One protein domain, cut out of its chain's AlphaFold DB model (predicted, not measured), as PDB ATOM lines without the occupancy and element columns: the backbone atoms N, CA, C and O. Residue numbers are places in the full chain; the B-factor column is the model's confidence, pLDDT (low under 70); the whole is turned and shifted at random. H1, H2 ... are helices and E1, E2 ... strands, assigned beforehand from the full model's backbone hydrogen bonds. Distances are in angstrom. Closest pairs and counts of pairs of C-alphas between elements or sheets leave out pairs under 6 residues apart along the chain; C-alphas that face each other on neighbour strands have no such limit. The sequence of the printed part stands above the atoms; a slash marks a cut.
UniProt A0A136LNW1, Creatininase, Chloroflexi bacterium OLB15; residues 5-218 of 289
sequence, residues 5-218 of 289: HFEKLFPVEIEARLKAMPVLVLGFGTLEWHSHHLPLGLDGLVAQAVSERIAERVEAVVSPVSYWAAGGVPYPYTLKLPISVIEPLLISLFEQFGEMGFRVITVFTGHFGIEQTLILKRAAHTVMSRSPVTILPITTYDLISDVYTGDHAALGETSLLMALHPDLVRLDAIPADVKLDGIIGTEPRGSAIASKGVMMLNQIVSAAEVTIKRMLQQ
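This is residues 5 to 218 of the 289 residues of the protein "Creatininase" of Chloroflexi bacterium OLB15 (UniProt A0A136LNW1). What is the main picture? A small slab of three parallel strands, in the order E1 E2 E3, has H2 and the long H7 packed on one face and H4 on the other, with H3 beside H4. Past one end of the strands lie H6 and the looped residues 165 to 193; H1 lies past the other end. How is it made up? The printed part has 214 residues, with seven named helices and three named strands in the order H1 E1 H2 H3 E2 H4 E3 H5 H6 H7, mostly helix. It is compact, with a radius of gyration of the C-alphas of 17.4 A, and spans 57 by 36 by 32 A.

How do the strands pair? E2, residues 104 to 109, is the inner strand, parallel to the edge strands E1, residues 23 to 28, and E3, residues 134 to 139. N 26 and O 106 are 2.8 A apart, as are N 107 and O 136, both within hydrogen-bond range. What is on the sheet? H2, residues 42 to 58, and H7, residues 194 to 217, are on one face at heights of 7.7 and 9.4 A, and H4, residues 114 to 128, is on the opposite face at 9.0 A: three layers, helices on both faces. H3, residues 83 to 99, only grazes it. E1, H2 H3, E2 and E2, H4, E3 are strand-helix-strand units, parallel neighbour strands with helices between, the latter's crossover right-handed. Which helices touch? The hub H7 touches H2 at a steep tilt of 50 degrees, closest C-alphas Ile 54 and Val 205, 5.3 A, and H6, residues 155 to 164, about perpendicular at 83 degrees, closest Leu 160 and Gly 197, 3.9 A. It also touches H5, residues 140 to 143. H3 touches H4 at 37 degrees, only just steep, closest Ile 91 and Ala 123, 5.0 A. What of the rest? H1, residues 11 to 20, touches no helix. Every O i to N i+4 pair is within hydrogen-bond range in H1, H2, H4, H6 and H7, and 12 of 13 in H3; H5 is too short for one.

Where are the ends? H1 begins at C-alpha 11, (-19.162, 4.535, -50.144), and H7 ends at C-alpha 217, (-1.719, -10.230, -38.225). How long are the longer elements? H7 measures 35.1 A, H2 24.4 A, H3 24.1 A and H4 20.9 A.

How large is it? The C-alphas farthest apart, Val 12 and Asp 177, are 58.5 A apart. Which links are long? Those from E1 to H2, H2 to H3, H5 to H6 and H6 to H7. Is it whole and confident? The printed part has no cut, and no printed residue is under 70 in pLDDT.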
ATOM      1  N   HIS A   5     -18.452   5.508 -37.553       98.00
ATOM      2  CA  HIS A   5     -19.816   4.980 -37.482       98.00
ATOM      3  C   HIS A   5     -20.324   4.566 -38.863       98.00
ATOM      4  O   HIS A   5     -20.445   5.413 -39.749       98.00
ATOM      5  N   PHE A   6     -20.635   3.282 -39.040       97.94
ATOM      6  CA  PHE A   6     -21.008   2.689 -40.325       97.94
ATOM      7  C   PHE A   6     -22.154   3.454 -40.997       97.94
ATOM      8  O   PHE A   6     -22.072   3.784 -42.175       97.94
ATOM      9  N   GLU A   7     -23.198   3.800 -40.242       97.25
ATOM     10  CA  GLU A   7     -24.395   4.495 -40.721       97.25
ATOM     11  C   GLU A   7     -24.153   5.945 -41.168       97.25
ATOM     12  O   GLU A   7     -25.058   6.585 -41.702       97.25
ATOM     13  N   LYS A   8     -22.941   6.469 -40.944       97.62
ATOM     14  CA  LYS A   8     -22.521   7.823 -41.325       97.62
ATOM     15  C   LYS A   8     -21.467   7.832 -42.432       97.62
ATOM     16  O   LYS A   8     -21.116   8.917 -42.889       97.62
ATOM     17  N   LEU A   9     -20.955   6.667 -42.840       97.56
ATOM     18  CA  LEU A   9     -19.942   6.563 -43.888       97.56
ATOM     19  C   LEU A   9     -20.574   6.616 -45.281       97.56
ATOM     20  O   LEU A   9     -21.567   5.948 -45.569       97.56
ATOM     21  N   PHE A  10     -19.930   7.351 -46.179       98.00
ATOM     22  CA  PHE A  10     -20.193   7.290 -47.612       98.00
ATOM     23  C   PHE A  10     -19.416   6.130 -48.262       98.00
ATOM     24  O   PHE A  10     -18.389   5.702 -47.727       98.00
ATOM     25  N   PRO A  11     -19.830   5.645 -49.452       98.06
ATOM     26  CA  PRO A  11     -19.162   4.535 -50.144       98.06
ATOM     27  C   PRO A  11     -17.634   4.680 -50.266       98.06
ATOM     28  O   PRO A  11     -16.892   3.758 -49.939       98.06
ATOM     29  N   VAL A  12     -17.139   5.866 -50.636       98.25
ATOM     30  CA  VAL A  12     -15.691   6.122 -50.762       98.25
ATOM     31  C   VAL A  12     -14.944   6.013 -49.425       98.25
ATOM     32  O   VAL A  12     -13.782   5.610 -49.379       98.25
ATOM     33  N   GLU A  13     -15.606   6.349 -48.320       98.06
ATOM     34  CA  GLU A  13     -15.009   6.317 -46.987       98.06
ATOM     35  C   GLU A  13     -14.937   4.883 -46.469       98.06
ATOM     36  O   GLU A  13     -13.887   4.477 -45.970       98.06
ATOM     37  N   ILE A  14     -16.000   4.087 -46.643       98.00
ATOM     38  CA  ILE A  14     -15.967   2.668 -46.270       98.00
ATOM     39  C   ILE A  14     -14.955   1.892 -47.122       98.00
ATOM     40  O   ILE A  14     -14.188   1.102 -46.575       98.00
ATOM     41  N   GLU A  15     -14.836   2.181 -48.420       98.44
ATOM     42  CA  GLU A  15     -13.782   1.608 -49.269       98.44
ATOM     43  C   GLU A  15     -12.371   1.942 -48.757       98.44
ATOM     44  O   GLU A  15     -11.484   1.083 -48.751       98.44
ATOM     45  N   ALA A  16     -12.145   3.181 -48.308       98.00
ATOM     46  CA  ALA A  16     -10.876   3.589 -47.712       98.00
ATOM     47  C   ALA A  16     -10.629   2.894 -46.363       98.00
ATOM     48  O   ALA A  16      -9.510   2.438 -46.103       98.00
ATOM     49  N   ARG A  17     -11.664   2.752 -45.521       97.00
ATOM     50  CA  ARG A  17     -11.567   2.040 -44.238       97.00
ATOM     51  C   ARG A  17     -11.249   0.564 -44.427       97.00
ATOM     52  O   ARG A  17     -10.339   0.081 -43.768       97.00
ATOM     53  N   LEU A  18     -11.905  -0.132 -45.354       98.25
ATOM     54  CA  LEU A  18     -11.632  -1.546 -45.637       98.25
ATOM     55  C   LEU A  18     -10.182  -1.782 -46.091       98.25
ATOM     56  O   LEU A  18      -9.579  -2.794 -45.739       98.25
ATOM     57  N   LYS A  19      -9.582  -0.833 -46.818       98.00
ATOM     58  CA  LYS A  19      -8.162  -0.903 -47.207       98.00
ATOM     59  C   LYS A  19      -7.214  -0.649 -46.031       98.00
ATOM     60  O   LYS A  19      -6.175  -1.296 -45.949       98.00
ATOM     61  N   ALA A  20      -7.549   0.290 -45.144       97.00
ATOM     62  CA  ALA A  20      -6.677   0.711 -44.044       97.00
ATOM     63  C   ALA A  20      -6.794  -0.170 -42.787       97.00
ATOM     64  O   ALA A  20      -5.789  -0.528 -42.179       97.00
ATOM     65  N   MET A  21      -8.021  -0.499 -42.387       97.50
ATOM     66  CA  MET A  21      -8.364  -1.251 -41.182       97.50
ATOM     67  C   MET A  21      -9.660  -2.045 -41.428       97.50
ATOM     68  O   MET A  21     -10.747  -1.568 -41.091       97.50
ATOM     69  N   PRO A  22      -9.582  -3.257 -42.010       98.06
ATOM     70  CA  PRO A  22     -10.741  -4.102 -42.319       98.06
ATOM     71  C   PRO A  22     -11.305  -4.785 -41.061       98.06
ATOM     72  O   PRO A  22     -11.459  -6.009 -41.014       98.06
ATOM     73  N   VAL A  23     -11.587  -3.987 -40.031       98.62
ATOM     74  CA  VAL A  23     -12.184  -4.401 -38.762       98.62
ATOM     75  C   VAL A  23     -13.557  -3.764 -38.624       98.62
ATOM     76  O   VAL A  23     -13.697  -2.547 -38.771       98.62
ATOM     77  N   LEU A  24     -14.541  -4.593 -38.296       98.75
ATOM     78  CA  LEU A  24     -15.873  -4.167 -37.889       98.75
ATOM     79  C   LEU A  24     -16.075  -4.471 -36.407       98.75
ATOM     80  O   LEU A  24     -15.758  -5.571 -35.961       98.75
ATOM     81  N   VAL A  25     -16.637  -3.526 -35.660       98.75
ATOM     82  CA  VAL A  25     -17.098  -3.730 -34.285       98.75
ATOM     83  C   VAL A  25     -18.623  -3.701 -34.264       98.75
ATOM     84  O   VAL A  25     -19.245  -2.738 -34.714       98.75
ATOM     85  N   LEU A  26     -19.223  -4.768 -33.748       98.50
ATOM     86  CA  LEU A  26     -20.659  -4.927 -33.558       98.50
ATOM     87  C   LEU A  26     -20.970  -4.963 -32.062       98.50
ATOM     88  O   LEU A  26     -20.361  -5.743 -31.329       98.50
ATOM     89  N   GLY A  27     -21.941  -4.161 -31.630       97.81
ATOM     90  CA  GLY A  27     -22.448  -4.175 -30.260       97.81
ATOM     91  C   GLY A  27     -23.843  -4.794 -30.177       97.81
ATOM     92  O   GLY A  27     -24.738  -4.430 -30.945       97.81
ATOM     93  N   PHE A  28     -24.037  -5.697 -29.219       97.50
ATOM     94  CA  PHE A  28     -25.327  -6.313 -28.917       97.50
ATOM     95  C   PHE A  28     -25.689  -6.132 -27.445       97.50
ATOM     96  O   PHE A  28     -24.843  -6.243 -26.564       97.50
ATOM     97  N   GLY A  29     -26.965  -5.890 -27.179       95.44
ATOM     98  CA  GLY A  29     -27.513  -5.887 -25.829       95.44
ATOM     99  C   GLY A  29     -28.918  -6.466 -25.802       95.44
ATOM    100  O   GLY A  29     -29.406  -7.014 -26.797       95.44
ATOM    101  N   THR A  30     -29.579  -6.328 -24.662       95.75
ATOM    102  CA  THR A  30     -30.981  -6.684 -24.468       95.75
ATOM    103  C   THR A  30     -31.737  -5.536 -23.803       95.75
ATOM    104  O   THR A  30     -31.139  -4.639 -23.207       95.75
ATOM    105  N   LEU A  31     -33.063  -5.526 -23.971       97.19
ATOM    106  CA  LEU A  31     -33.934  -4.828 -23.032       97.19
ATOM    107  C   LEU A  31     -34.298  -5.837 -21.951       97.19
ATOM    108  O   LEU A  31     -35.012  -6.800 -22.232       97.19
ATOM    109  N   GLU A  32     -33.786  -5.633 -20.747       97.06
ATOM    110  CA  GLU A  32     -33.892  -6.580 -19.647       97.06
ATOM    111  C   GLU A  32     -34.067  -5.864 -18.312       97.06
ATOM    112  O   GLU A  32     -33.492  -4.809 -18.049       97.06
ATOM    113  N   TRP A  33     -34.880  -6.466 -17.450       97.44
ATOM    114  CA  TRP A  33     -35.024  -6.063 -16.064       97.44
ATOM    115  C   TRP A  33     -33.685  -6.069 -15.324       97.44
ATOM    116  O   TRP A  33     -33.122  -7.129 -15.089       97.44
ATOM    117  N   HIS A  34     -33.247  -4.900 -14.859       97.31
ATOM    118  CA  HIS A  34     -32.034  -4.738 -14.053       97.31
ATOM    119  C   HIS A  34     -32.350  -4.203 -12.652       97.31
ATOM    120  O   HIS A  34     -31.671  -3.329 -12.113       97.31
ATOM    121  N   SER A  35     -33.410  -4.739 -12.045       96.56
ATOM    122  CA  SER A  35     -33.987  -4.199 -10.813       96.56
ATOM    123  C   SER A  35     -34.462  -2.751 -10.982       96.56
ATOM    124  O   SER A  35     -34.690  -2.267 -12.089       96.56
ATOM    125  N   HIS A  36     -34.678  -2.064  -9.866       95.94
ATOM    126  CA  HIS A  36     -35.253  -0.720  -9.846       95.94
ATOM    127  C   HIS A  36     -34.216   0.410  -9.902       95.94
ATOM    128  O   HIS A  36     -34.588   1.561 -10.130       95.94
ATOM    129  N   HIS A  37     -32.933   0.109  -9.682       97.50
ATOM    130  CA  HIS A  37     -31.861   1.110  -9.665       97.50
ATOM    131  C   HIS A  37     -31.174   1.307 -11.022       97.50
ATOM    132  O   HIS A  37     -30.336   2.204 -11.130       97.50
ATOM    133  N   LEU A  38     -31.516   0.510 -12.042       98.12
ATOM    134  CA  LEU A  38     -30.906   0.544 -13.376       98.12
ATOM    135  C   LEU A  38     -31.970   0.568 -14.488       98.12
ATOM    136  O   LEU A  38     -33.088   0.084 -14.297       98.12
ATOM    137  N   PRO A  39     -31.650   1.130 -15.667       97.94
ATOM    138  CA  PRO A  39     -32.557   1.166 -16.806       97.94
ATOM    139  C   PRO A  39     -32.647  -0.197 -17.507       97.94
ATOM    140  O   PRO A  39     -31.680  -0.953 -17.549       97.94
ATOM    141  N   LEU A  40     -33.774  -0.446 -18.184       97.81
ATOM    142  CA  LEU A  40     -33.982  -1.670 -18.972       97.81
ATOM    143  C   LEU A  40     -32.961  -1.855 -20.107       97.81
ATOM    144  O   LEU A  40     -32.745  -2.968 -20.562       97.81
ATOM    145  N   GLY A  41     -32.367  -0.765 -20.598       97.81
ATOM    146  CA  GLY A  41     -31.418  -0.782 -21.715       97.81
ATOM    147  C   GLY A  41     -29.948  -0.896 -21.321       97.81
ATOM    148  O   GLY A  41     -29.109  -0.623 -22.177       97.81
ATOM    149  N   LEU A  42     -29.626  -1.235 -20.063       98.00
ATOM    150  CA  LEU A  42     -28.247  -1.277 -19.557       98.00
ATOM    151  C   LEU A  42     -27.297  -2.006 -20.514       98.00
ATOM    152  O   LEU A  42     -26.301  -1.417 -20.929       98.00
ATOM    153  N   ASP A  43     -27.633  -3.233 -20.910       97.62
ATOM    154  CA  ASP A  43     -26.788  -4.075 -21.760       97.62
ATOM    155  C   ASP A  43     -26.401  -3.377 -23.064       97.62
ATOM    156  O   ASP A  43     -25.240  -3.386 -23.471       97.62
ATOM    157  N   GLY A  44     -27.373  -2.752 -23.734       97.81
ATOM    158  CA  GLY A  44     -27.139  -2.064 -25.000       97.81
ATOM    159  C   GLY A  44     -26.373  -0.756 -24.828       97.81
ATOM    160  O   GLY A  44     -25.505  -0.456 -25.646       97.81
ATOM    161  N   LEU A  45     -26.624  -0.012 -23.745       98.44
ATOM    162  CA  LEU A  45     -25.865   1.198 -23.408       98.44
ATOM    163  C   LEU A  45     -24.387   0.869 -23.157       98.44
ATOM    164  O   LEU A  45     -23.503   1.514 -23.720       98.44
ATOM    165  N   VAL A  46     -24.110  -0.175 -22.369       97.88
ATOM    166  CA  VAL A  46     -22.743  -0.663 -22.131       97.88
ATOM    167  C   VAL A  46     -22.121  -1.160 -23.434       97.88
ATOM    168  O   VAL A  46     -20.992  -0.784 -23.753       97.88
ATOM    169  N   ALA A  47     -22.856  -1.952 -24.222       98.00
ATOM    170  CA  ALA A  47     -22.362  -2.476 -25.489       98.00
ATOM    171  C   ALA A  47     -21.999  -1.375 -26.484       98.00
ATOM    172  O   ALA A  47     -20.970  -1.483 -27.153       98.00
ATOM    173  N   GLN A  48     -22.793  -0.305 -26.553       97.81
ATOM    174  CA  GLN A  48     -22.512   0.850 -27.398       97.81
ATOM    175  C   GLN A  48     -21.223   1.528 -26.963       97.81
ATOM    176  O   GLN A  48     -20.287   1.654 -27.750       97.81
ATOM    177  N   ALA A  49     -21.144   1.883 -25.683       97.56
ATOM    178  CA  ALA A  49     -20.023   2.638 -25.158       97.56
ATOM    179  C   ALA A  49     -18.698   1.857 -25.246       97.56
ATOM    180  O   ALA A  49     -17.638   2.453 -25.453       97.56
ATOM    181  N   VAL A  50     -18.731   0.534 -25.067       97.50
ATOM    182  CA  VAL A  50     -17.551  -0.327 -25.231       97.50
ATOM    183  C   VAL A  50     -17.185  -0.471 -26.707       97.50
ATOM    184  O   VAL A  50     -16.017  -0.296 -27.053       97.50
ATOM    185  N   SER A  51     -18.157  -0.735 -27.584       98.19
ATOM    186  CA  SER A  51     -17.912  -0.921 -29.023       98.19
ATOM    187  C   SER A  51     -17.319   0.327 -29.673       98.19
ATOM    188  O   SER A  51     -16.349   0.224 -30.422       98.19
ATOM    189  N   GLU A  52     -17.848   1.506 -29.339       97.94
ATOM    190  CA  GLU A  52     -17.320   2.790 -29.804       97.94
ATOM    191  C   GLU A  52     -15.874   2.987 -29.332       97.94
ATOM    192  O   GLU A  52     -14.999   3.243 -30.153       97.94
ATOM    193  N   ARG A  53     -15.573   2.758 -28.045       97.94
ATOM    194  CA  ARG A  53     -14.202   2.899 -27.513       97.94
ATOM    195  C   ARG A  53     -13.214   1.904 -28.122       97.94
ATOM    196  O   ARG A  53     -12.064   2.269 -28.367       97.94
ATOM    197  N   ILE A  54     -13.634   0.661 -28.368       97.94
ATOM    198  CA  ILE A  54     -12.815  -0.326 -29.088       97.94
ATOM    199  C   ILE A  54     -12.537   0.187 -30.501       97.94
ATOM    200  O   ILE A  54     -11.382   0.195 -30.930       97.94
ATOM    201  N   ALA A  55     -13.569   0.648 -31.210       98.19
ATOM    202  CA  ALA A  55     -13.436   1.132 -32.575       98.19
ATOM    203  C   ALA A  55     -12.550   2.377 -32.678       98.19
ATOM    204  O   ALA A  55     -11.688   2.427 -33.548       98.19
ATOM    205  N   GLU A  56     -12.674   3.332 -31.757       97.62
ATOM    206  CA  GLU A  56     -11.768   4.482 -31.653       97.62
ATOM    207  C   GLU A  56     -10.321   4.053 -31.436       97.62
ATOM    208  O   GLU A  56      -9.401   4.621 -32.028       97.62
ATOM    209  N   ARG A  57     -10.111   3.049 -30.578       97.38
ATOM    210  CA  ARG A  57      -8.775   2.608 -30.187       97.38
ATOM    211  C   ARG A  57      -8.015   1.936 -31.325       97.38
ATOM    212  O   ARG A  57      -6.805   2.118 -31.430       97.38
ATOM    213  N   VAL A  58      -8.707   1.151 -32.145       96.50
ATOM    214  CA  VAL A  58      -8.096   0.409 -33.262       96.50
ATOM    215  C   VAL A  58      -8.417   1.011 -34.627       96.50
ATOM    216  O   VAL A  58      -8.076   0.418 -35.644       96.50
ATOM    217  N   GLU A  59      -9.079   2.168 -34.655       96.56
ATOM    218  CA  GLU A  59      -9.578   2.823 -35.865       96.56
ATOM    219  C   GLU A  59     -10.528   1.929 -36.691       96.56
ATOM    220  O   GLU A  59     -10.563   1.996 -37.916       96.56
ATOM    221  N   ALA A  60     -11.305   1.057 -36.052       97.75
ATOM    222  CA  ALA A  60     -12.270   0.208 -36.750       97.75
ATOM    223  C   ALA A  60     -13.532   0.978 -37.165       97.75
ATOM    224  O   ALA A  60     -13.830   2.065 -36.664       97.75
ATOM    225  N   VAL A  61     -14.305   0.363 -38.059       98.62
ATOM    226  CA  VAL A  61     -15.699   0.750 -38.289       98.62
ATOM    227  C   VAL A  61     -16.552   0.173 -37.160       98.62
ATOM    228  O   VAL A  61     -16.365  -0.981 -36.781       98.62
ATOM    229  N   VAL A  62     -17.494   0.949 -36.628       98.69
ATOM    230  CA  VAL A  62     -18.478   0.494 -35.634       98.69
ATOM    231  C   VAL A  62     -19.881   0.552 -36.226       98.69
ATOM    232  O   VAL A  62     -20.260   1.548 -36.835       98.69
ATOM    233  N   SER A  63     -20.646  -0.524 -36.074       97.88
ATOM    234  CA  SER A  63     -22.058  -0.575 -36.471       97.88
ATOM    235  C   SER A  63     -22.964  -0.060 -35.346       97.88
ATOM    236  O   SER A  63     -22.601  -0.215 -34.175       97.88
ATOM    237  N   PRO A  64     -24.175   0.448 -35.652       97.12
ATOM    238  CA  PRO A  64     -25.194   0.704 -34.641       97.12
ATOM    239  C   PRO A  64     -25.449  -0.514 -33.749       97.12
ATOM    240  O   PRO A  64     -25.502  -1.652 -34.231       97.12
ATOM    241  N   VAL A  65     -25.645  -0.265 -32.452       97.44
ATOM    242  CA  VAL A  65     -25.974  -1.319 -31.488       97.44
ATOM    243  C   VAL A  65     -27.367  -1.871 -31.730       97.44
ATOM    244  O   VAL A  65     -28.321  -1.130 -31.965       97.44
ATOM    245  N   SER A  66     -27.482  -3.190 -31.617       96.69
ATOM    246  CA  SER A  66     -28.756  -3.897 -31.710       96.69
ATOM    247  C   SER A  66     -29.192  -4.447 -30.353       96.69
ATOM    248  O   SER A  66     -28.409  -5.063 -29.634       96.69
ATOM    249  N   TYR A  67     -30.477  -4.296 -30.034       96.50
ATOM    250  CA  TYR A  67     -31.114  -4.849 -28.828       96.50
ATOM    251  C   TYR A  67     -31.768  -6.215 -29.102       96.50
ATOM    252  O   TYR A  67     -32.861  -6.519 -28.619       96.50
ATOM    253  N   TRP A  68     -31.143  -7.031 -29.954       94.19
ATOM    254  CA  TRP A  68     -31.661  -8.350 -30.320       94.19
ATOM    255  C   TRP A  68     -31.432  -9.343 -29.184       94.19
ATOM    256  O   TRP A  68     -30.408 -10.026 -29.102       94.19
ATOM    257  N   ALA A  69     -32.408  -9.381 -28.285       90.69
ATOM    258  CA  ALA A  69     -32.328 -10.139 -27.053       90.69
ATOM    259  C   ALA A  69     -32.445 -11.649 -27.272       90.69
ATOM    260  O   ALA A  69     -33.306 -12.111 -28.016       90.69
ATOM    261  N   ALA A  70     -31.630 -12.420 -26.556       92.94
ATOM    262  CA  ALA A  70     -31.771 -13.865 -26.439       92.94
ATOM    263  C   ALA A  70     -31.460 -14.280 -24.998       92.94
ATOM    264  O   ALA A  70     -30.376 -13.992 -24.501       92.94
ATOM    265  N   GLY A  71     -32.399 -14.973 -24.352       91.44
ATOM    266  CA  GLY A  71     -32.307 -15.313 -22.931       91.44
ATOM    267  C   GLY A  71     -32.923 -14.247 -22.025       91.44
ATOM    268  O   GLY A  71     -33.929 -13.634 -22.377       91.44
ATOM    269  N   GLY A  72     -32.346 -14.092 -20.838       91.25
ATOM    270  CA  GLY A  72     -32.698 -13.065 -19.862       91.25
ATOM    271  C   GLY A  72     -33.582 -13.525 -18.696       91.25
ATOM    272  O   GLY A  72     -34.229 -14.583 -18.719       91.25
ATOM    273  N   VAL A  73     -33.621 -12.716 -17.641       91.38
ATOM    274  CA  VAL A  73     -34.275 -13.017 -16.362       91.38
ATOM    275  C   VAL A  73     -35.805 -13.059 -16.460       91.38
ATOM    276  O   VAL A  73     -36.402 -12.439 -17.342       91.38
ATOM    277  N   PRO A  74     -36.506 -13.842 -15.616       92.50
ATOM    278  CA  PRO A  74     -37.962 -14.008 -15.680       92.50
ATOM    279  C   PRO A  74     -38.715 -12.848 -15.004       92.50
ATOM    280  O   PRO A  74     -39.581 -13.080 -14.166       92.50
ATOM    281  N   TYR A  75     -38.383 -11.610 -15.367       94.81
ATOM    282  CA  TYR A  75     -39.046 -10.404 -14.874       94.81
ATOM    283  C   TYR A  75     -39.785  -9.677 -16.009       94.81
ATOM    284  O   TYR A  75     -39.481  -9.897 -17.187       94.81
ATOM    285  N   PRO A  76     -40.785  -8.836 -15.682       93.00
ATOM    286  CA  PRO A  76     -41.489  -8.025 -16.667       93.00
ATOM    287  C   PRO A  76     -40.542  -7.127 -17.464       93.00
ATOM    288  O   PRO A  76     -39.476  -6.745 -16.990       93.00
ATOM    289  N   TYR A  77     -40.975  -6.749 -18.666       95.25
ATOM    290  CA  TYR A  77     -40.250  -5.837 -19.561       95.25
ATOM    291  C   TYR A  77     -38.899  -6.363 -20.082       95.25
ATOM    292  O   TYR A  77     -38.201  -5.632 -20.781       95.25
ATOM    293  N   THR A  78     -38.568  -7.633 -19.825       96.31
ATOM    294  CA  THR A  78     -37.448  -8.331 -20.465       96.31
ATOM    295  C   THR A  78     -37.868  -8.908 -21.815       96.31
ATOM    296  O   THR A  78     -38.783  -9.733 -21.895       96.31
ATOM    297  N   LEU A  79     -37.180  -8.511 -22.887       95.00
ATOM    298  CA  LEU A  79     -37.349  -9.103 -24.212       95.00
ATOM    299  C   LEU A  79     -36.656 -10.463 -24.287       95.00
ATOM    300  O   LEU A  79     -35.499 -10.604 -23.910       95.00
ATOM    301  N   LYS A  80     -37.357 -11.459 -24.838       91.81
ATOM    302  CA  LYS A  80     -36.841 -12.823 -25.022       91.81
ATOM    303  C   LYS A  80     -37.160 -13.316 -26.424       91.81
ATOM    304  O   LYS A  80     -38.164 -13.999 -26.633       91.81
ATOM    305  N   LEU A  81     -36.353 -12.919 -27.408       95.38
ATOM    306  CA  LEU A  81     -36.573 -13.375 -28.778       95.38
ATOM    307  C   LEU A  81     -36.109 -14.836 -28.916       95.38
ATOM    308  O   LEU A  81     -35.144 -15.244 -28.260       95.38
ATOM    309  N   PRO A  82     -36.778 -15.652 -29.750       95.38
ATOM    310  CA  PRO A  82     -36.383 -17.042 -29.935       95.38
ATOM    311  C   PRO A  82     -34.981 -17.166 -30.546       95.38
ATOM    312  O   PRO A  82     -34.674 -16.521 -31.552       95.38
ATOM    313  N   ILE A  83     -34.163 -18.078 -30.010       95.88
ATOM    314  CA  ILE A  83     -32.841 -18.428 -30.571       95.88
ATOM    315  C   ILE A  83     -32.946 -18.811 -32.055       95.88
ATOM    316  O   ILE A  83     -32.088 -18.438 -32.852       95.88
ATOM    317  N   SER A  84     -34.030 -19.492 -32.443       96.25
ATOM    318  CA  SER A  84     -34.310 -19.896 -33.826       96.25
ATOM    319  C   SER A  84     -34.491 -18.729 -34.803       96.25
ATOM    320  O   SER A  84     -34.434 -18.952 -36.008       96.25
ATOM    321  N   VAL A  85     -34.695 -17.505 -34.309       97.19
ATOM    322  CA  VAL A  85     -34.769 -16.284 -35.122       97.19
ATOM    323  C   VAL A  85     -33.428 -15.553 -35.111       97.19
ATOM    324  O   VAL A  85     -32.939 -15.146 -36.163       97.19
ATOM    325  N   ILE A  86     -32.817 -15.403 -33.933       97.50
ATOM    326  CA  ILE A  86     -31.622 -14.564 -33.775       97.50
ATOM    327  C   ILE A  86     -30.359 -15.244 -34.305       97.50
ATOM    328  O   ILE A  86     -29.554 -14.590 -34.960       97.50
ATOM    329  N   GLU A  87     -30.169 -16.548 -34.087       98.25
ATOM    330  CA  GLU A  87     -28.945 -17.223 -34.537       98.25
ATOM    331  C   GLU A  87     -28.793 -17.241 -36.073       98.25
ATOM    332  O   GLU A  87     -27.717 -16.872 -36.552       98.25
ATOM    333  N   PRO A  88     -29.829 -17.567 -36.878       98.50
ATOM    334  CA  PRO A  88     -29.732 -17.453 -38.334       98.50
ATOM    335  C   PRO A  88     -29.478 -16.020 -38.815       98.50
ATOM    336  O   PRO A  88     -28.694 -15.826 -39.742       98.50
ATOM    337  N   LEU A  89     -30.080 -15.017 -38.164       98.25
ATOM    338  CA  LEU A  89     -29.832 -13.606 -38.472       98.25
ATOM    339  C   LEU A  89     -28.359 -13.233 -38.248       98.25
ATOM    340  O   LEU A  89     -27.749 -12.601 -39.110       98.25
ATOM    341  N   LEU A  90     -27.772 -13.653 -37.122       98.38
ATOM    342  CA  LEU A  90     -26.356 -13.429 -36.821       98.38
ATOM    343  C   LEU A  90     -25.442 -14.082 -37.863       98.38
ATOM    344  O   LEU A  90     -24.481 -13.455 -38.302       98.38
ATOM    345  N   ILE A  91     -25.760 -15.310 -38.291       98.81
ATOM    346  CA  ILE A  91     -25.027 -15.998 -39.363       98.81
ATOM    347  C   ILE A  91     -25.060 -15.153 -40.640       98.81
ATOM    348  O   ILE A  91     -23.999 -14.806 -41.152       98.81
ATOM    349  N   SER A  92     -26.248 -14.754 -41.108       98.62
ATOM    350  CA  SER A  92     -26.381 -13.943 -42.324       98.62
ATOM    351  C   SER A  92     -25.622 -12.619 -42.231       98.62
ATOM    352  O   SER A  92     -24.968 -12.223 -43.190       98.62
ATOM    353  N   LEU A  93     -25.651 -11.945 -41.080       98.06
ATOM    354  CA  LEU A  93     -24.924 -10.688 -40.891       98.06
ATOM    355  C   LEU A  93     -23.413 -10.874 -40.953       98.06
ATOM    356  O   LEU A  93     -22.731 -10.128 -41.650       98.06
ATOM    357  N   PHE A  94     -22.877 -11.866 -40.242       98.75
ATOM    358  CA  PHE A  94     -21.439 -12.124 -40.247       98.75
ATOM    359  C   PHE A  94     -20.929 -12.521 -41.636       98.75
ATOM    360  O   PHE A  94     -19.828 -12.124 -42.013       98.75
ATOM    361  N   GLU A  95     -21.728 -13.255 -42.414       98.69
ATOM    362  CA  GLU A  95     -21.411 -13.563 -43.810       98.69
ATOM    363  C   GLU A  95     -21.391 -12.319 -44.679       98.69
ATOM    364  O   GLU A  95     -20.383 -12.059 -45.329       98.69
ATOM    365  N   GLN A  96     -22.456 -11.516 -44.630       98.38
ATOM    366  CA  GLN A  96     -22.563 -10.297 -45.426       98.38
ATOM    367  C   GLN A  96     -21.429  -9.314 -45.111       98.38
ATOM    368  O   GLN A  96     -20.818  -8.766 -46.022       98.38
ATOM    369  N   PHE A  97     -21.068  -9.135 -43.838       98.56
ATOM    370  CA  PHE A  97     -19.924  -8.292 -43.483       98.56
ATOM    371  C   PHE A  97     -18.583  -8.890 -43.935       98.56
ATOM    372  O   PHE A  97     -17.705  -8.153 -44.383       98.56
ATOM    373  N   GLY A  98     -18.418 -10.214 -43.879       98.50
ATOM    374  CA  GLY A  98     -17.250 -10.874 -44.464       98.50
ATOM    375  C   GLY A  98     -17.147 -10.641 -45.978       98.50
ATOM    376  O   GLY A  98     -16.074 -10.306 -46.478       98.50
ATOM    377  N   GLU A  99     -18.264 -10.748 -46.700       98.31
ATOM    378  CA  GLU A  99     -18.368 -10.500 -48.148       98.31
ATOM    379  C   GLU A  99     -18.114  -9.032 -48.521       98.31
ATOM    380  O   GLU A  99     -17.511  -8.759 -49.558       98.31
ATOM    381  N   MET A 100     -18.490  -8.083 -47.654       98.06
ATOM    382  CA  MET A 100     -18.169  -6.657 -47.811       98.06
ATOM    383  C   MET A 100     -16.664  -6.360 -47.714       98.06
ATOM    384  O   MET A 100     -16.243  -5.261 -48.067       98.06
ATOM    385  N   GLY A 101     -15.843  -7.308 -47.250       98.19
ATOM    386  CA  GLY A 101     -14.384  -7.179 -47.196       98.19
ATOM    387  C   GLY A 101     -13.806  -6.977 -45.795       98.19
ATOM    388  O   GLY A 101     -12.595  -6.773 -45.664       98.19
ATOM    389  N   PHE A 102     -14.618  -7.055 -44.735       98.69
ATOM    390  CA  PHE A 102     -14.080  -7.095 -43.375       98.69
ATOM    391  C   PHE A 102     -13.320  -8.403 -43.147       98.69
ATOM    392  O   PHE A 102     -13.800  -9.496 -43.446       98.69
ATOM    393  N   ARG A 103     -12.114  -8.296 -42.587       98.56
ATOM    394  CA  ARG A 103     -11.249  -9.444 -42.275       98.56
ATOM    395  C   ARG A 103     -11.416  -9.905 -40.834       98.56
ATOM    396  O   ARG A 103     -11.281 -11.097 -40.563       98.56
ATOM    397  N   VAL A 104     -11.711  -8.971 -39.930       98.75
ATOM    398  CA  VAL A 104     -11.999  -9.244 -38.520       98.75
ATOM    399  C   VAL A 104     -13.320  -8.584 -38.140       98.75
ATOM    400  O   VAL A 104     -13.502  -7.389 -38.354       98.75
ATOM    401  N   ILE A 105     -14.234  -9.354 -37.558       98.81
ATOM    402  CA  ILE A 105     -15.489  -8.850 -36.992       98.81
ATOM    403  C   ILE A 105     -15.434  -9.077 -35.485       98.81
ATOM    404  O   ILE A 105     -15.510 -10.213 -35.019       98.81
ATOM    405  N   THR A 106     -15.301  -8.008 -34.715       98.38
ATOM    406  CA  THR A 106     -15.412  -8.050 -33.258       98.38
ATOM    407  C   THR A 106     -16.852  -7.864 -32.855       98.38
ATOM    408  O   THR A 106     -17.501  -6.915 -33.277       98.38
ATOM    409  N   VAL A 107     -17.344  -8.759 -32.012       97.88
ATOM    410  CA  VAL A 107     -18.715  -8.729 -31.536       97.88
ATOM    411  C   VAL A 107     -18.696  -8.653 -30.025       97.88
ATOM    412  O   VAL A 107     -18.296  -9.615 -29.380       97.88
ATOM    413  N   PHE A 108     -19.117  -7.522 -29.472       97.69
ATOM    414  CA  PHE A 108     -19.237  -7.330 -28.035       97.69
ATOM    415  C   PHE A 108     -20.705  -7.410 -27.624       97.69
ATOM    416  O   PHE A 108     -21.540  -6.681 -28.163       97.69
ATOM    417  N   THR A 109     -21.019  -8.270 -26.655       95.94
ATOM    418  CA  THR A 109     -22.310  -8.207 -25.964       95.94
ATOM    419  C   THR A 109     -22.166  -7.638 -24.557       95.94
ATOM    420  O   THR A 109     -21.283  -8.042 -23.798       95.94
ATOM    421  N   GLY A 110     -23.054  -6.698 -24.224       94.69
ATOM    422  CA  GLY A 110     -23.226  -6.178 -22.869       94.69
ATOM    423  C   GLY A 110     -24.123  -7.042 -21.980       94.69
ATOM    424  O   GLY A 110     -24.296  -6.694 -20.824       94.69
ATOM    425  N   HIS A 111     -24.677  -8.142 -22.496       93.75
ATOM    426  CA  HIS A 111     -25.556  -9.054 -21.766       93.75
ATOM    427  C   HIS A 111     -24.807 -10.311 -21.312       93.75
ATOM    428  O   HIS A 111     -24.176 -11.001 -22.118       93.75
ATOM    429  N   PHE A 112     -24.938 -10.671 -20.035       85.19
ATOM    430  CA  PHE A 112     -24.258 -11.841 -19.460       85.19
ATOM    431  C   PHE A 112     -25.055 -13.151 -19.537       85.19
ATOM    432  O   PHE A 112     -24.618 -14.180 -19.007       85.19
ATOM    433  N   GLY A 113     -26.216 -13.154 -20.195       88.25
ATOM    434  CA  GLY A 113     -27.001 -14.367 -20.414       88.25
ATOM    435  C   GLY A 113     -26.271 -15.409 -21.262       88.25
ATOM    436  O   GLY A 113     -25.567 -15.102 -22.235       88.25
ATOM    437  N   ILE A 114     -26.461 -16.683 -20.898       91.50
ATOM    438  CA  ILE A 114     -25.824 -17.806 -21.595       91.50
ATOM    439  C   ILE A 114     -26.312 -17.912 -23.034       91.50
ATOM    440  O   ILE A 114     -25.520 -18.226 -23.915       91.50
ATOM    441  N   GLU A 115     -27.591 -17.636 -23.278       94.38
ATOM    442  CA  GLU A 115     -28.239 -17.777 -24.574       94.38
ATOM    443  C   GLU A 115     -27.613 -16.844 -25.606       94.38
ATOM    444  O   GLU A 115     -27.153 -17.326 -26.639       94.38
ATOM    445  N   GLN A 116     -27.528 -15.535 -25.328       95.00
ATOM    446  CA  GLN A 116     -26.943 -14.592 -26.285       95.00
ATOM    447  C   GLN A 116     -25.456 -14.885 -26.527       95.00
ATOM    448  O   GLN A 116     -25.013 -14.924 -27.675       95.00
ATOM    449  N   THR A 117     -24.695 -15.184 -25.470       94.62
ATOM    450  CA  THR A 117     -23.279 -15.552 -25.615       94.62
ATOM    451  C   THR A 117     -23.115 -16.823 -26.457       94.62
ATOM    452  O   THR A 117     -22.259 -16.886 -27.342       94.62
ATOM    453  N   LEU A 118     -23.942 -17.842 -26.211       96.12
ATOM    454  CA  LEU A 118     -23.921 -19.109 -26.934       96.12
ATOM    455  C   LEU A 118     -24.204 -18.903 -28.423       96.12
ATOM    456  O   LEU A 118     -23.416 -19.362 -29.250       96.12
ATOM    457  N   ILE A 119     -25.289 -18.209 -28.775       97.44
ATOM    458  CA  ILE A 119     -25.668 -18.033 -30.183       97.44
ATOM    459  C   ILE A 119     -24.653 -17.179 -30.946       97.44
ATOM    460  O   ILE A 119     -24.370 -17.476 -32.103       97.44
ATOM    461  N   LEU A 120     -24.030 -16.184 -30.300       97.81
ATOM    462  CA  LEU A 120     -22.946 -15.398 -30.895       97.81
ATOM    463  C   LEU A 120     -21.732 -16.281 -31.203       97.81
ATOM    464  O   LEU A 120     -21.219 -16.254 -32.324       97.81
ATOM    465  N   LYS A 121     -21.298 -17.114 -30.243       97.88
ATOM    466  CA  LYS A 121     -20.164 -18.033 -30.442       97.88
ATOM    467  C   LYS A 121     -20.487 -19.138 -31.463       97.88
ATOM    468  O   LYS A 121     -19.616 -19.489 -32.260       97.88
ATOM    469  N   ARG A 122     -21.725 -19.649 -31.507       98.50
ATOM    470  CA  ARG A 122     -22.185 -20.625 -32.518       98.50
ATOM    471  C   ARG A 122     -22.237 -20.026 -33.919       98.50
ATOM    472  O   ARG A 122     -21.659 -20.608 -34.832       98.50
ATOM    473  N   ALA A 123     -22.860 -18.860 -34.087       98.69
ATOM    474  CA  ALA A 123     -22.923 -18.167 -35.372       98.69
ATOM    475  C   ALA A 123     -21.516 -17.844 -35.900       98.69
ATOM    476  O   ALA A 123     -21.206 -18.134 -37.056       98.69
ATOM    477  N   ALA A 124     -20.630 -17.343 -35.031       98.75
ATOM    478  CA  ALA A 124     -19.230 -17.101 -35.364       98.75
ATOM    479  C   ALA A 124     -18.517 -18.383 -35.828       98.75
ATOM    480  O   ALA A 124     -17.858 -18.384 -36.867       98.75
ATOM    481  N   HIS A 125     -18.676 -19.493 -35.097       98.62
ATOM    482  CA  HIS A 125     -18.090 -20.780 -35.471       98.62
ATOM    483  C   HIS A 125     -18.615 -21.295 -36.821       98.62
ATOM    484  O   HIS A 125     -17.809 -21.736 -37.646       98.62
ATOM    485  N   THR A 126     -19.928 -21.190 -37.066       98.75
ATOM    486  CA  THR A 126     -20.561 -21.581 -38.334       98.75
ATOM    487  C   THR A 126     -19.960 -20.799 -39.499       98.75
ATOM    488  O   THR A 126     -19.502 -21.405 -40.466       98.75
ATOM    489  N   VAL A 127     -19.864 -19.471 -39.403       98.81
ATOM    490  CA  VAL A 127     -19.337 -18.643 -40.502       98.81
ATOM    491  C   VAL A 127     -17.835 -18.851 -40.704       98.81
ATOM    492  O   VAL A 127     -17.396 -19.069 -41.833       98.81
ATOM    493  N   MET A 128     -17.039 -18.892 -39.630       98.69
ATOM    494  CA  MET A 128     -15.586 -19.105 -39.727       98.69
ATOM    495  C   MET A 128     -15.195 -20.455 -40.350       98.69
ATOM    496  O   MET A 128     -14.080 -20.570 -40.863       98.69
ATOM    497  N   SER A 129     -16.090 -21.453 -40.328       98.25
ATOM    498  CA  SER A 129     -15.858 -22.766 -40.949       98.25
ATOM    499  C   SER A 129     -15.982 -22.767 -42.476       98.25
ATOM    500  O   SER A 129     -15.448 -23.665 -43.123       98.25
ATOM    501  N   ARG A 130     -16.648 -21.759 -43.054       97.06
ATOM    502  CA  ARG A 130     -16.905 -21.648 -44.501       97.06
ATOM    503  C   ARG A 130     -16.445 -20.334 -45.137       97.06
ATOM    504  O   ARG A 130     -16.625 -20.145 -46.333       97.06
ATOM    505  N   SER A 131     -15.848 -19.438 -44.355       97.06
ATOM    506  CA  SER A 131     -15.373 -18.121 -44.788       97.06
ATOM    507  C   SER A 131     -14.003 -17.811 -44.174       97.06
ATOM    508  O   SER A 131     -13.728 -18.271 -43.065       97.06
ATOM    509  N   PRO A 132     -13.130 -17.032 -44.847       96.75
ATOM    510  CA  PRO A 132     -11.842 -16.613 -44.294       96.75
ATOM    511  C   PRO A 132     -11.949 -15.534 -43.208       96.75
ATOM    512  O   PRO A 132     -10.965 -15.310 -42.501       96.75
ATOM    513  N   VAL A 133     -13.106 -14.879 -43.035       98.31
ATOM    514  CA  VAL A 133     -13.295 -13.864 -41.985       98.31
ATOM    515  C   VAL A 133     -13.015 -14.457 -40.603       98.31
ATOM    516  O   VAL A 133     -13.346 -15.614 -40.336       98.31
ATOM    517  N   THR A 134     -12.378 -13.692 -39.723       98.69
ATOM    518  CA  THR A 134     -12.224 -14.052 -38.308       98.69
ATOM    519  C   THR A 134     -13.248 -13.287 -37.493       98.69
ATOM    520  O   THR A 134     -13.342 -12.069 -37.601       98.69
ATOM    521  N   ILE A 135     -14.008 -13.987 -36.660       98.75
ATOM    522  CA  ILE A 135     -15.051 -13.379 -35.836       98.75
ATOM    523  C   ILE A 135     -14.654 -13.559 -34.377       98.75
ATOM    524  O   ILE A 135     -14.373 -14.680 -33.961       98.75
ATOM    525  N   LEU A 136     -14.632 -12.463 -33.620       97.88
ATOM    526  CA  LEU A 136     -14.318 -12.406 -32.196       97.88
ATOM    527  C   LEU A 136     -15.607 -12.176 -31.382       97.88
ATOM    528  O   LEU A 136     -15.921 -11.027 -31.075       97.88
ATOM    529  N   PRO A 137     -16.372 -13.229 -31.032       96.56
ATOM    530  CA  PRO A 137     -17.539 -13.125 -30.155       96.56
ATOM    531  C   PRO A 137     -17.104 -13.045 -28.684       96.56
ATOM    532  O   PRO A 137     -16.793 -14.068 -28.058       96.56
ATOM    533  N   ILE A 138     -17.064 -11.826 -28.153       93.81
ATOM    534  CA  ILE A 138     -16.538 -11.492 -26.828       93.81
ATOM    535  C   ILE A 138     -17.608 -10.898 -25.905       93.81
ATOM    536  O   ILE A 138     -18.533 -10.200 -26.319       93.81
ATOM    537  N   THR A 139     -17.430 -11.163 -24.621       91.38
ATOM    538  CA  THR A 139     -18.150 -10.572 -23.489       91.38
ATOM    539  C   THR A 139     -17.147  -9.890 -22.560       91.38
ATOM    540  O   THR A 139     -15.933 -10.063 -22.704       91.38
ATOM    541  N   THR A 140     -17.619  -9.156 -21.552       88.06
ATOM    542  CA  THR A 140     -16.723  -8.575 -20.540       88.06
ATOM    543  C   THR A 140     -15.866  -9.634 -19.838       88.06
ATOM    544  O   THR A 140     -14.652  -9.471 -19.736       88.06
ATOM    545  N   TYR A 141     -16.469 -10.741 -19.392       84.75
ATOM    546  CA  TYR A 141     -15.746 -11.787 -18.662       84.75
ATOM    547  C   TYR A 141     -14.840 -12.641 -19.561       84.75
ATOM    548  O   TYR A 141     -14.002 -13.369 -19.040       84.75
ATOM    549  N   ASP A 142     -14.985 -12.577 -20.891       90.38
ATOM    550  CA  ASP A 142     -14.019 -13.185 -21.814       90.38
ATOM    551  C   ASP A 142     -12.686 -12.411 -21.799       90.38
ATOM    552  O   ASP A 142     -11.624 -13.010 -21.947       90.38
ATOM    553  N   LEU A 143     -12.734 -11.084 -21.623       91.00
ATOM    554  CA  LEU A 143     -11.569 -10.205 -21.753       91.00
ATOM    555  C   LEU A 143     -10.876  -9.876 -20.428       91.00
ATOM    556  O   LEU A 143      -9.654  -9.759 -20.407       91.00
ATOM    557  N   ILE A 144     -11.638  -9.719 -19.342       90.38
ATOM    558  CA  ILE A 144     -11.126  -9.281 -18.026       90.38
ATOM    559  C   ILE A 144     -11.504 -10.267 -16.913       90.38
ATOM    560  O   ILE A 144     -11.978  -9.892 -15.840       90.38
ATOM    561  N   SER A 145     -11.353 -11.556 -17.213       81.75
ATOM    562  CA  SER A 145     -11.819 -12.683 -16.397       81.75
ATOM    563  C   SER A 145     -11.224 -12.735 -14.979       81.75
ATOM    564  O   SER A 145     -11.837 -13.302 -14.073       81.75
ATOM    565  N   ASP A 146     -10.056 -12.131 -14.780       83.56
ATOM    566  CA  ASP A 146      -9.334 -11.972 -13.516       83.56
ATOM    567  C   ASP A 146      -9.893 -10.845 -12.630       83.56
ATOM    568  O   ASP A 146      -9.716 -10.859 -11.410       83.56
ATOM    569  N   VAL A 147     -10.602  -9.888 -13.231       87.50
ATOM    570  CA  VAL A 147     -11.154  -8.707 -12.557       87.50
ATOM    571  C   VAL A 147     -12.666  -8.799 -12.375       87.50
ATOM    572  O   VAL A 147     -13.201  -8.354 -11.352       87.50
ATOM    573  N   TYR A 148     -13.371  -9.355 -13.359       88.38
ATOM    574  CA  TYR A 148     -14.824  -9.404 -13.366       88.38
ATOM    575  C   TYR A 148     -15.362 -10.646 -14.082       88.38
ATOM    576  O   TYR A 148     -15.113 -10.883 -15.262       88.38
ATOM    577  N   THR A 149     -16.168 -11.420 -13.357       87.56
ATOM    578  CA  THR A 149     -16.700 -12.717 -13.800       87.56
ATOM    579  C   THR A 149     -18.170 -12.662 -14.221       87.56
ATOM    580  O   THR A 149     -18.820 -13.708 -14.281       87.56
ATOM    581  N   GLY A 150     -18.710 -11.464 -14.464       89.25
ATOM    582  CA  GLY A 150     -20.133 -11.254 -14.727       89.25
ATOM    583  C   GLY A 150     -20.987 -11.245 -13.456       89.25
ATOM    584  O   GLY A 150     -20.742 -11.993 -12.507       89.25
ATOM    585  N   ASP A 151     -22.002 -10.392 -13.453       94.06
ATOM    586  CA  ASP A 151     -23.101 -10.349 -12.492       94.06
ATOM    587  C   ASP A 151     -24.374  -9.859 -13.202       94.06
ATOM    588  O   ASP A 151     -24.354  -9.686 -14.413       94.06
ATOM    589  N   HIS A 152     -25.495  -9.733 -12.493       96.00
ATOM    590  CA  HIS A 152     -26.723  -9.170 -13.056       96.00
ATOM    591  C   HIS A 152     -27.387  -8.226 -12.057       96.00
ATOM    592  O   HIS A 152     -27.637  -8.593 -10.904       96.00
ATOM    593  N   ALA A 153     -27.604  -6.994 -12.507       96.81
ATOM    594  CA  ALA A 153     -28.006  -5.809 -11.767       96.81
ATOM    595  C   ALA A 153     -27.158  -5.529 -10.512       96.81
ATOM    596  O   ALA A 153     -27.555  -4.758  -9.639       96.81
ATOM    597  N   ALA A 154     -25.984  -6.151 -10.398       96.81
ATOM    598  CA  ALA A 154     -25.187  -6.173  -9.179       96.81
ATOM    599  C   ALA A 154     -24.034  -5.154  -9.244       96.81
ATOM    600  O   ALA A 154     -24.057  -4.212 -10.042       96.81
ATOM    601  N   LEU A 155     -23.050  -5.292  -8.353       96.75
ATOM    602  CA  LEU A 155     -21.911  -4.386  -8.205       96.75
ATOM    603  C   LEU A 155     -21.240  -4.017  -9.540       96.75
ATOM    604  O   LEU A 155     -20.969  -2.839  -9.769       96.75
ATOM    605  N   GLY A 156     -20.941  -4.990 -10.399       96.31
ATOM    606  CA  GLY A 156     -20.210  -4.828 -11.653       96.31
ATOM    607  C   GLY A 156     -20.977  -4.031 -12.696       96.31
ATOM    608  O   GLY A 156     -20.518  -2.954 -13.076       96.31
ATOM    609  N   GLU A 157     -22.151  -4.506 -13.108       97.50
ATOM    610  CA  GLU A 157     -23.028  -3.789 -14.047       97.50
ATOM    611  C   GLU A 157     -23.390  -2.387 -13.565       97.50
ATOM    612  O   GLU A 157     -23.307  -1.423 -14.328       97.50
ATOM    613  N   THR A 158     -23.707  -2.250 -12.274       98.19
ATOM    614  CA  THR A 158     -23.996  -0.942 -11.683       98.19
ATOM    615  C   THR A 158     -22.773  -0.032 -11.782       98.19
ATOM    616  O   THR A 158     -22.891   1.108 -12.219       98.19
ATOM    617  N   SER A 159     -21.578  -0.531 -11.443       98.19
ATOM    618  CA  SER A 159     -20.337   0.252 -11.537       98.19
ATOM    619  C   SER A 159     -20.012   0.651 -12.980       98.19
ATOM    620  O   SER A 159     -19.596   1.787 -13.205       98.19
ATOM    621  N   LEU A 160     -20.209  -0.248 -13.956       97.81
ATOM    622  CA  LEU A 160     -20.046   0.048 -15.385       97.81
ATOM    623  C   LEU A 160     -20.987   1.168 -15.817       97.81
ATOM    624  O   LEU A 160     -20.531   2.147 -16.407       97.81
ATOM    625  N   LEU A 161     -22.276   1.068 -15.485       98.25
ATOM    626  CA  LEU A 161     -23.234   2.095 -15.872       98.25
ATOM    627  C   LEU A 161     -22.976   3.419 -15.144       98.25
ATOM    628  O   LEU A 161     -23.059   4.462 -15.776       98.25
ATOM    629  N   MET A 162     -22.550   3.406 -13.875       98.50
ATOM    630  CA  MET A 162     -22.134   4.624 -13.161       98.50
ATOM    631  C   MET A 162     -20.980   5.353 -13.861       98.50
ATOM    632  O   MET A 162     -20.910   6.578 -13.811       98.50
ATOM    633  N   ALA A 163     -20.062   4.621 -14.497       98.44
ATOM    634  CA  ALA A 163     -18.951   5.213 -15.239       98.44
ATOM    635  C   ALA A 163     -19.369   5.807 -16.596       98.44
ATOM    636  O   ALA A 163     -18.679   6.683 -17.113       98.44
ATOM    637  N   LEU A 164     -20.466   5.318 -17.183       98.12
ATOM    638  CA  LEU A 164     -20.926   5.691 -18.524       98.12
ATOM    639  C   LEU A 164     -22.064   6.718 -18.500       98.12
ATOM    640  O   LEU A 164     -22.019   7.708 -19.224       98.12
ATOM    641  N   HIS A 165     -23.066   6.459 -17.666       98.06
ATOM    642  CA  HIS A 165     -24.334   7.176 -17.554       98.06
ATOM    643  C   HIS A 165     -24.750   7.271 -16.073       98.06
ATOM    644  O   HIS A 165     -25.705   6.612 -15.649       98.06
ATOM    645  N   PRO A 166     -24.021   8.042 -15.241       97.69
ATOM    646  CA  PRO A 166     -24.304   8.141 -13.806       97.69
ATOM    647  C   PRO A 166     -25.721   8.649 -13.498       97.69
ATOM    648  O   PRO A 166     -26.290   8.291 -12.474       97.69
ATOM    649  N   ASP A 167     -26.312   9.437 -14.393       98.00
ATOM    650  CA  ASP A 167     -27.682   9.950 -14.323       98.00
ATOM    651  C   ASP A 167     -28.766   8.862 -14.455       98.00
ATOM    652  O   ASP A 167     -29.909   9.057 -14.028       98.00
ATOM    653  N   LEU A 168     -28.411   7.696 -15.003       98.25
ATOM    654  CA  LEU A 168     -29.307   6.549 -15.146       98.25
ATOM    655  C   LEU A 168     -29.238   5.574 -13.965       98.25
ATOM    656  O   LEU A 168     -30.017   4.623 -13.926       98.25
ATOM    657  N   VAL A 169     -28.350   5.802 -12.993       98.31
ATOM    658  CA  VAL A 169     -28.188   4.935 -11.820       98.31
ATOM    659  C   VAL A 169     -28.889   5.547 -10.613       98.31
ATOM    660  O   VAL A 169     -28.579   6.655 -10.184       98.31
ATOM    661  N   ARG A 170     -29.840   4.810 -10.036       97.25
ATOM    662  CA  ARG A 170     -30.699   5.283  -8.940       97.25
ATOM    663  C   ARG A 170     -30.646   4.325  -7.755       97.25
ATOM    664  O   ARG A 170     -31.621   3.640  -7.466       97.25
ATOM    665  N   LEU A 171     -29.502   4.263  -7.072       95.69
ATOM    666  CA  LEU A 171     -29.293   3.354  -5.931       95.69
ATOM    667  C   LEU A 171     -30.304   3.556  -4.787       95.69
ATOM    668  O   LEU A 171     -30.624   2.595  -4.093       95.69
ATOM    669  N   ASP A 172     -30.853   4.765  -4.660       94.12
ATOM    670  CA  ASP A 172     -31.860   5.120  -3.653       94.12
ATOM    671  C   ASP A 172     -33.308   4.995  -4.172       94.12
ATOM    672  O   ASP A 172     -34.248   5.438  -3.514       94.12
ATOM    673  N   ALA A 173     -33.523   4.405  -5.359       91.19
ATOM    674  CA  ALA A 173     -34.864   4.207  -5.926       91.19
ATOM    675  C   ALA A 173     -35.756   3.308  -5.056       91.19
ATOM    676  O   ALA A 173     -36.980   3.373  -5.160       91.19
ATOM    677  N   ILE A 174     -35.139   2.466  -4.225       90.81
ATOM    678  CA  ILE A 174     -35.797   1.524  -3.327       90.81
ATOM    679  C   ILE A 174     -35.217   1.706  -1.918       90.81
ATOM    680  O   ILE A 174     -33.990   1.777  -1.789       90.81
ATOM    681  N   PRO A 175     -36.059   1.760  -0.862       91.44
ATOM    682  CA  PRO A 175     -35.592   1.856   0.518       91.44
ATOM    683  C   PRO A 175     -34.529   0.803   0.864       91.44
ATOM    684  O   PRO A 175     -34.574  -0.330   0.384       91.44
ATOM    685  N   ALA A 176     -33.555   1.177   1.697       88.69
ATOM    686  CA  ALA A 176     -32.394   0.337   2.006       88.69
ATOM    687  C   ALA A 176     -32.756  -1.005   2.676       88.69
ATOM    688  O   ALA A 176     -32.033  -1.987   2.525       88.69
ATOM    689  N   ASP A 177     -33.878  -1.055   3.394       90.81
ATOM    690  CA  ASP A 177     -34.429  -2.241   4.054       90.81
ATOM    691  C   ASP A 177     -35.209  -3.166   3.104       90.81
ATOM    692  O   ASP A 177     -35.468  -4.324   3.435       90.81
ATOM    693  N   VAL A 178     -35.538  -2.690   1.902       92.00
ATOM    694  CA  VAL A 178     -36.193  -3.487   0.866       92.00
ATOM    695  C   VAL A 178     -35.136  -4.182   0.010       92.00
ATOM    696  O   VAL A 178     -34.150  -3.591  -0.450       92.00
ATOM    697  N   LYS A 179     -35.329  -5.486  -0.198       91.44
ATOM    698  CA  LYS A 179     -34.460  -6.301  -1.045       91.44
ATOM    699  C   LYS A 179     -34.664  -5.925  -2.514       91.44
ATOM    700  O   LYS A 179     -35.796  -5.810  -2.966       91.44
ATOM    701  N   LEU A 180     -33.566  -5.783  -3.253       93.12
ATOM    702  CA  LEU A 180     -33.619  -5.593  -4.697       93.12
ATOM    703  C   LEU A 180     -33.961  -6.908  -5.406       93.12
ATOM    704  O   LEU A 180     -33.365  -7.959  -5.139       93.12
ATOM    705  N   ASP A 181     -34.903  -6.830  -6.338       93.38
ATOM    706  CA  ASP A 181     -35.317  -7.956  -7.167       93.38
ATOM    707  C   ASP A 181     -34.347  -8.184  -8.324       93.38
ATOM    708  O   ASP A 181     -33.795  -7.239  -8.885       93.38
ATOM    709  N   GLY A 182     -34.167  -9.444  -8.713       92.81
ATOM    710  CA  GLY A 182     -33.373  -9.810  -9.886       92.81
ATOM    711  C   GLY A 182     -31.856  -9.763  -9.711       92.81
ATOM    712  O   GLY A 182     -31.159 -10.097 -10.651       92.81
ATOM    713  N   ILE A 183     -31.311  -9.438  -8.537       94.94
ATOM    714  CA  ILE A 183     -29.852  -9.366  -8.353       94.94
ATOM    715  C   ILE A 183     -29.198 -10.758  -8.414       94.94
ATOM    716  O   ILE A 183     -29.572 -11.668  -7.668       94.94
ATOM    717  N   ILE A 184     -28.159 -10.911  -9.241       93.31
ATOM    718  CA  ILE A 184     -27.246 -12.064  -9.230       93.31
ATOM    719  C   ILE A 184     -25.826 -11.542  -9.046       93.31
ATOM    720  O   ILE A 184     -25.212 -11.099 -10.005       93.31
ATOM    721  N   GLY A 185     -25.284 -11.617  -7.832       93.38
ATOM    722  CA  GLY A 185     -23.939 -11.132  -7.520       93.38
ATOM    723  C   GLY A 185     -23.912 -10.336  -6.222       93.38
ATOM    724  O   GLY A 185     -24.785 -10.494  -5.368       93.38
ATOM    725  N   THR A 186     -22.894  -9.493  -6.059       95.38
ATOM    726  CA  THR A 186     -22.759  -8.627  -4.883       95.38
ATOM    727  C   THR A 186     -23.770  -7.483  -4.938       95.38
ATOM    728  O   THR A 186     -23.835  -6.770  -5.935       95.38
ATOM    729  N   GLU A 187     -24.523  -7.292  -3.850       95.25
ATOM    730  CA  GLU A 187     -25.482  -6.190  -3.678       95.25
ATOM    731  C   GLU A 187     -24.832  -4.834  -4.013       95.25
ATOM    732  O   GLU A 187     -23.806  -4.508  -3.410       95.25
ATOM    733  N   PRO A 188     -25.386  -4.056  -4.962       96.75
ATOM    734  CA  PRO A 188     -24.754  -2.837  -5.469       96.75
ATOM    735  C   PRO A 188     -24.818  -1.646  -4.505       96.75
ATOM    736  O   PRO A 188     -23.930  -0.790  -4.544       96.75
ATOM    737  N   ARG A 189     -25.827  -1.563  -3.626       95.38
ATOM    738  CA  ARG A 189     -25.941  -0.451  -2.668       95.38
ATOM    739  C   ARG A 189     -24.761  -0.462  -1.695       95.38
ATOM    740  O   ARG A 189     -24.498  -1.451  -1.019       95.38
ATOM    741  N   GLY A 190     -24.029   0.651  -1.649       92.31
ATOM    742  CA  GLY A 190     -22.834   0.808  -0.813       92.31
ATOM    743  C   GLY A 190     -21.575   0.089  -1.318       92.31
ATOM    744  O   GLY A 190     -20.534   0.202  -0.675       92.31
ATOM    745  N   SER A 191     -21.633  -0.624  -2.451       95.31
ATOM    746  CA  SER A 191     -20.490  -1.373  -2.997       95.31
ATOM    747  C   SER A 191     -20.123  -0.987  -4.436       95.31
ATOM    748  O   SER A 191     -18.947  -1.037  -4.803       95.31
ATOM    749  N   ALA A 192     -21.104  -0.585  -5.251       97.06
ATOM    750  CA  ALA A 192     -20.879  -0.125  -6.613       97.06
ATOM    751  C   ALA A 192     -20.224   1.263  -6.615       97.06
ATOM    752  O   ALA A 192     -20.658   2.170  -5.904       97.06
ATOM    753  N   ILE A 193     -19.175   1.432  -7.425       97.12
ATOM    754  CA  ILE A 193     -18.419   2.686  -7.530       97.12
ATOM    755  C   ILE A 193     -18.006   2.950  -8.981       97.12
ATOM    756  O   ILE A 193     -17.521   2.059  -9.681       97.12
ATOM    757  N   ALA A 194     -18.123   4.203  -9.425       98.19
ATOM    758  CA  ALA A 194     -17.797   4.596 -10.799       98.19
ATOM    759  C   ALA A 194     -16.331   4.305 -11.175       98.19
ATOM    760  O   ALA A 194     -16.048   3.888 -12.295       98.19
ATOM    761  N   SER A 195     -15.386   4.454 -10.237       98.25
ATOM    762  CA  SER A 195     -13.962   4.182 -10.487       98.25
ATOM    763  C   SER A 195     -13.690   2.721 -10.860       98.25
ATOM    764  O   SER A 195     -12.823   2.456 -11.694       98.25
ATOM    765  N   LYS A 196     -14.465   1.772 -10.316       97.12
ATOM    766  CA  LYS A 196     -14.396   0.364 -10.721       97.12
ATOM    767  C   LYS A 196     -14.914   0.180 -12.148       97.12
ATOM    768  O   LYS A 196     -14.279  -0.528 -12.923       97.12
ATOM    769  N   GLY A 197     -16.010   0.850 -12.510       97.69
ATOM    770  CA  GLY A 197     -16.522   0.869 -13.882       97.69
ATOM    771  C   GLY A 197     -15.502   1.398 -14.887       97.69
ATOM    772  O   GLY A 197     -15.234   0.741 -15.888       97.69
ATOM    773  N   VAL A 198     -14.864   2.533 -14.586       98.38
ATOM    774  CA  VAL A 198     -13.796   3.118 -15.420       98.38
ATOM    775  C   VAL A 198     -12.625   2.148 -15.589       98.38
ATOM    776  O   VAL A 198     -12.124   1.971 -16.698       98.38
ATOM    777  N   MET A 199     -12.196   1.502 -14.502       97.88
ATOM    778  CA  MET A 199     -11.116   0.515 -14.539       97.88
ATOM    779  C   MET A 199     -11.470  -0.675 -15.445       97.88
ATOM    780  O   MET A 199     -10.685  -0.994 -16.340       97.88
ATOM    781  N   MET A 200     -12.666  -1.255 -15.291       97.19
ATOM    782  CA  MET A 200     -13.128  -2.359 -16.137       97.19
ATOM    783  C   MET A 200     -13.216  -1.938 -17.610       97.19
ATOM    784  O   MET A 200     -12.681  -2.632 -18.467       97.19
ATOM    785  N   LEU A 201     -13.806  -0.776 -17.917       97.19
ATOM    786  CA  LEU A 201     -13.893  -0.247 -19.287       97.19
ATOM    787  C   LEU A 201     -12.520  -0.133 -19.954       97.19
ATOM    788  O   LEU A 201     -12.345  -0.569 -21.091       97.19
ATOM    789  N   ASN A 202     -11.539   0.426 -19.245       97.44
ATOM    790  CA  ASN A 202     -10.188   0.582 -19.773       97.44
ATOM    791  C   ASN A 202      -9.533  -0.771 -20.065       97.44
ATOM    792  O   ASN A 202      -8.933  -0.940 -21.125       97.44
ATOM    793  N   GLN A 203      -9.674  -1.740 -19.158       96.81
ATOM    794  CA  GLN A 203      -9.108  -3.073 -19.345       96.81
ATOM    795  C   GLN A 203      -9.784  -3.838 -20.490       96.81
ATOM    796  O   GLN A 203      -9.079  -4.433 -21.300       96.81
ATOM    797  N   ILE A 204     -11.114  -3.758 -20.620       96.69
ATOM    798  CA  ILE A 204     -11.866  -4.357 -21.737       96.69
ATOM    799  C   ILE A 204     -11.342  -3.818 -23.072       96.69
ATOM    800  O   ILE A 204     -11.006  -4.591 -23.966       96.69
ATOM    801  N   VAL A 205     -11.239  -2.492 -23.205       97.06
ATOM    802  CA  VAL A 205     -10.787  -1.849 -24.448       97.06
ATOM    803  C   VAL A 205      -9.337  -2.221 -24.763       97.06
ATOM    804  O   VAL A 205      -9.025  -2.534 -25.911       97.06
ATOM    805  N   SER A 206      -8.458  -2.244 -23.758       96.69
ATOM    806  CA  SER A 206      -7.061  -2.659 -23.922       96.69
ATOM    807  C   SER A 206      -6.921  -4.127 -24.343       96.69
ATOM    808  O   SER A 206      -6.171  -4.423 -25.272       96.69
ATOM    809  N   ALA A 207      -7.656  -5.045 -23.714       96.44
ATOM    810  CA  ALA A 207      -7.642  -6.465 -24.066       96.44
ATOM    811  C   ALA A 207      -8.194  -6.708 -25.483       96.44
ATOM    812  O   ALA A 207      -7.607  -7.452 -26.279       96.44
ATOM    813  N   ALA A 208      -9.286  -6.022 -25.841       97.50
ATOM    814  CA  ALA A 208      -9.858  -6.073 -27.183       97.50
ATOM    815  C   ALA A 208      -8.875  -5.551 -28.241       97.50
ATOM    816  O   ALA A 208      -8.694  -6.197 -29.271       97.50
ATOM    817  N   GLU A 209      -8.197  -4.429 -27.981       97.06
ATOM    818  CA  GLU A 209      -7.177  -3.866 -28.872       97.06
ATOM    819  C   GLU A 209      -6.071  -4.883 -29.187       97.06
ATOM    820  O   GLU A 209      -5.760  -5.116 -30.359       97.06
ATOM    821  N   VAL A 210      -5.499  -5.508 -28.152       96.31
ATOM    822  CA  VAL A 210      -4.441  -6.521 -28.301       96.31
ATOM    823  C   VAL A 210      -4.945  -7.709 -29.122       96.31
ATOM    824  O   VAL A 210      -4.293  -8.125 -30.084       96.31
ATOM    825  N   THR A 211      -6.135  -8.214 -28.794       96.94
ATOM    826  CA  THR A 211      -6.743  -9.364 -29.475       96.94
ATOM    827  C   THR A 211      -7.010  -9.071 -30.954       96.94
ATOM    828  O   THR A 211      -6.651  -9.871 -31.817       96.94
ATOM    829  N   ILE A 212      -7.608  -7.918 -31.269       97.69
ATOM    830  CA  ILE A 212      -7.951  -7.515 -32.642       97.69
ATOM    831  C   ILE A 212      -6.690  -7.376 -33.491       97.69
ATOM    832  O   ILE A 212      -6.632  -7.912 -34.602       97.69
ATOM    833  N   LYS A 213      -5.659  -6.703 -32.963       97.06
ATOM    834  CA  LYS A 213      -4.375  -6.546 -33.658       97.06
ATOM    835  C   LYS A 213      -3.735  -7.904 -33.951       97.06
ATOM    836  O   LYS A 213      -3.280  -8.118 -35.074       97.06
ATOM    837  N   ARG A 214      -3.790  -8.848 -33.001       97.31
ATOM    838  CA  ARG A 214      -3.339 -10.232 -33.215       97.31
ATOM    839  C   ARG A 214      -4.136 -10.924 -34.326       97.31
ATOM    840  O   ARG A 214      -3.532 -11.492 -35.229       97.31
ATOM    841  N   MET A 215      -5.471 -10.825 -34.330       97.31
ATOM    842  CA  MET A 215      -6.305 -11.450 -35.373       97.31
ATOM    843  C   MET A 215      -6.067 -10.886 -36.779       97.31
ATOM    844  O   MET A 215      -6.233 -11.604 -37.761       97.31
ATOM    845  N   LEU A 216      -5.691  -9.612 -36.908       96.81
ATOM    846  CA  LEU A 216      -5.364  -9.016 -38.209       96.81
ATOM    847  C   LEU A 216      -4.035  -9.519 -38.782       96.81
ATOM    848  O   LEU A 216      -3.879  -9.585 -40.008       96.81
ATOM    849  N   GLN A 217      -3.088  -9.829 -37.895       96.00
ATOM    850  CA  GLN A 217      -1.719 -10.230 -38.225       96.00
ATOM    851  C   GLN A 217      -1.543 -11.749 -38.327       96.00
ATOM    852  O   GLN A 217      -0.527 -12.203 -38.847       96.00
ATOM    853  N   GLN A 218      -2.519 -12.524 -37.853       94.50
ATOM    854  CA  GLN A 218      -2.420 -13.977 -37.805       94.50
ATOM    855  C   GLN A 218      -2.298 -14.610 -39.199       94.50
ATOM    856  O   GLN A 218      -2.930 -14.179 -40.172       94.50
TER     857      GLN A 218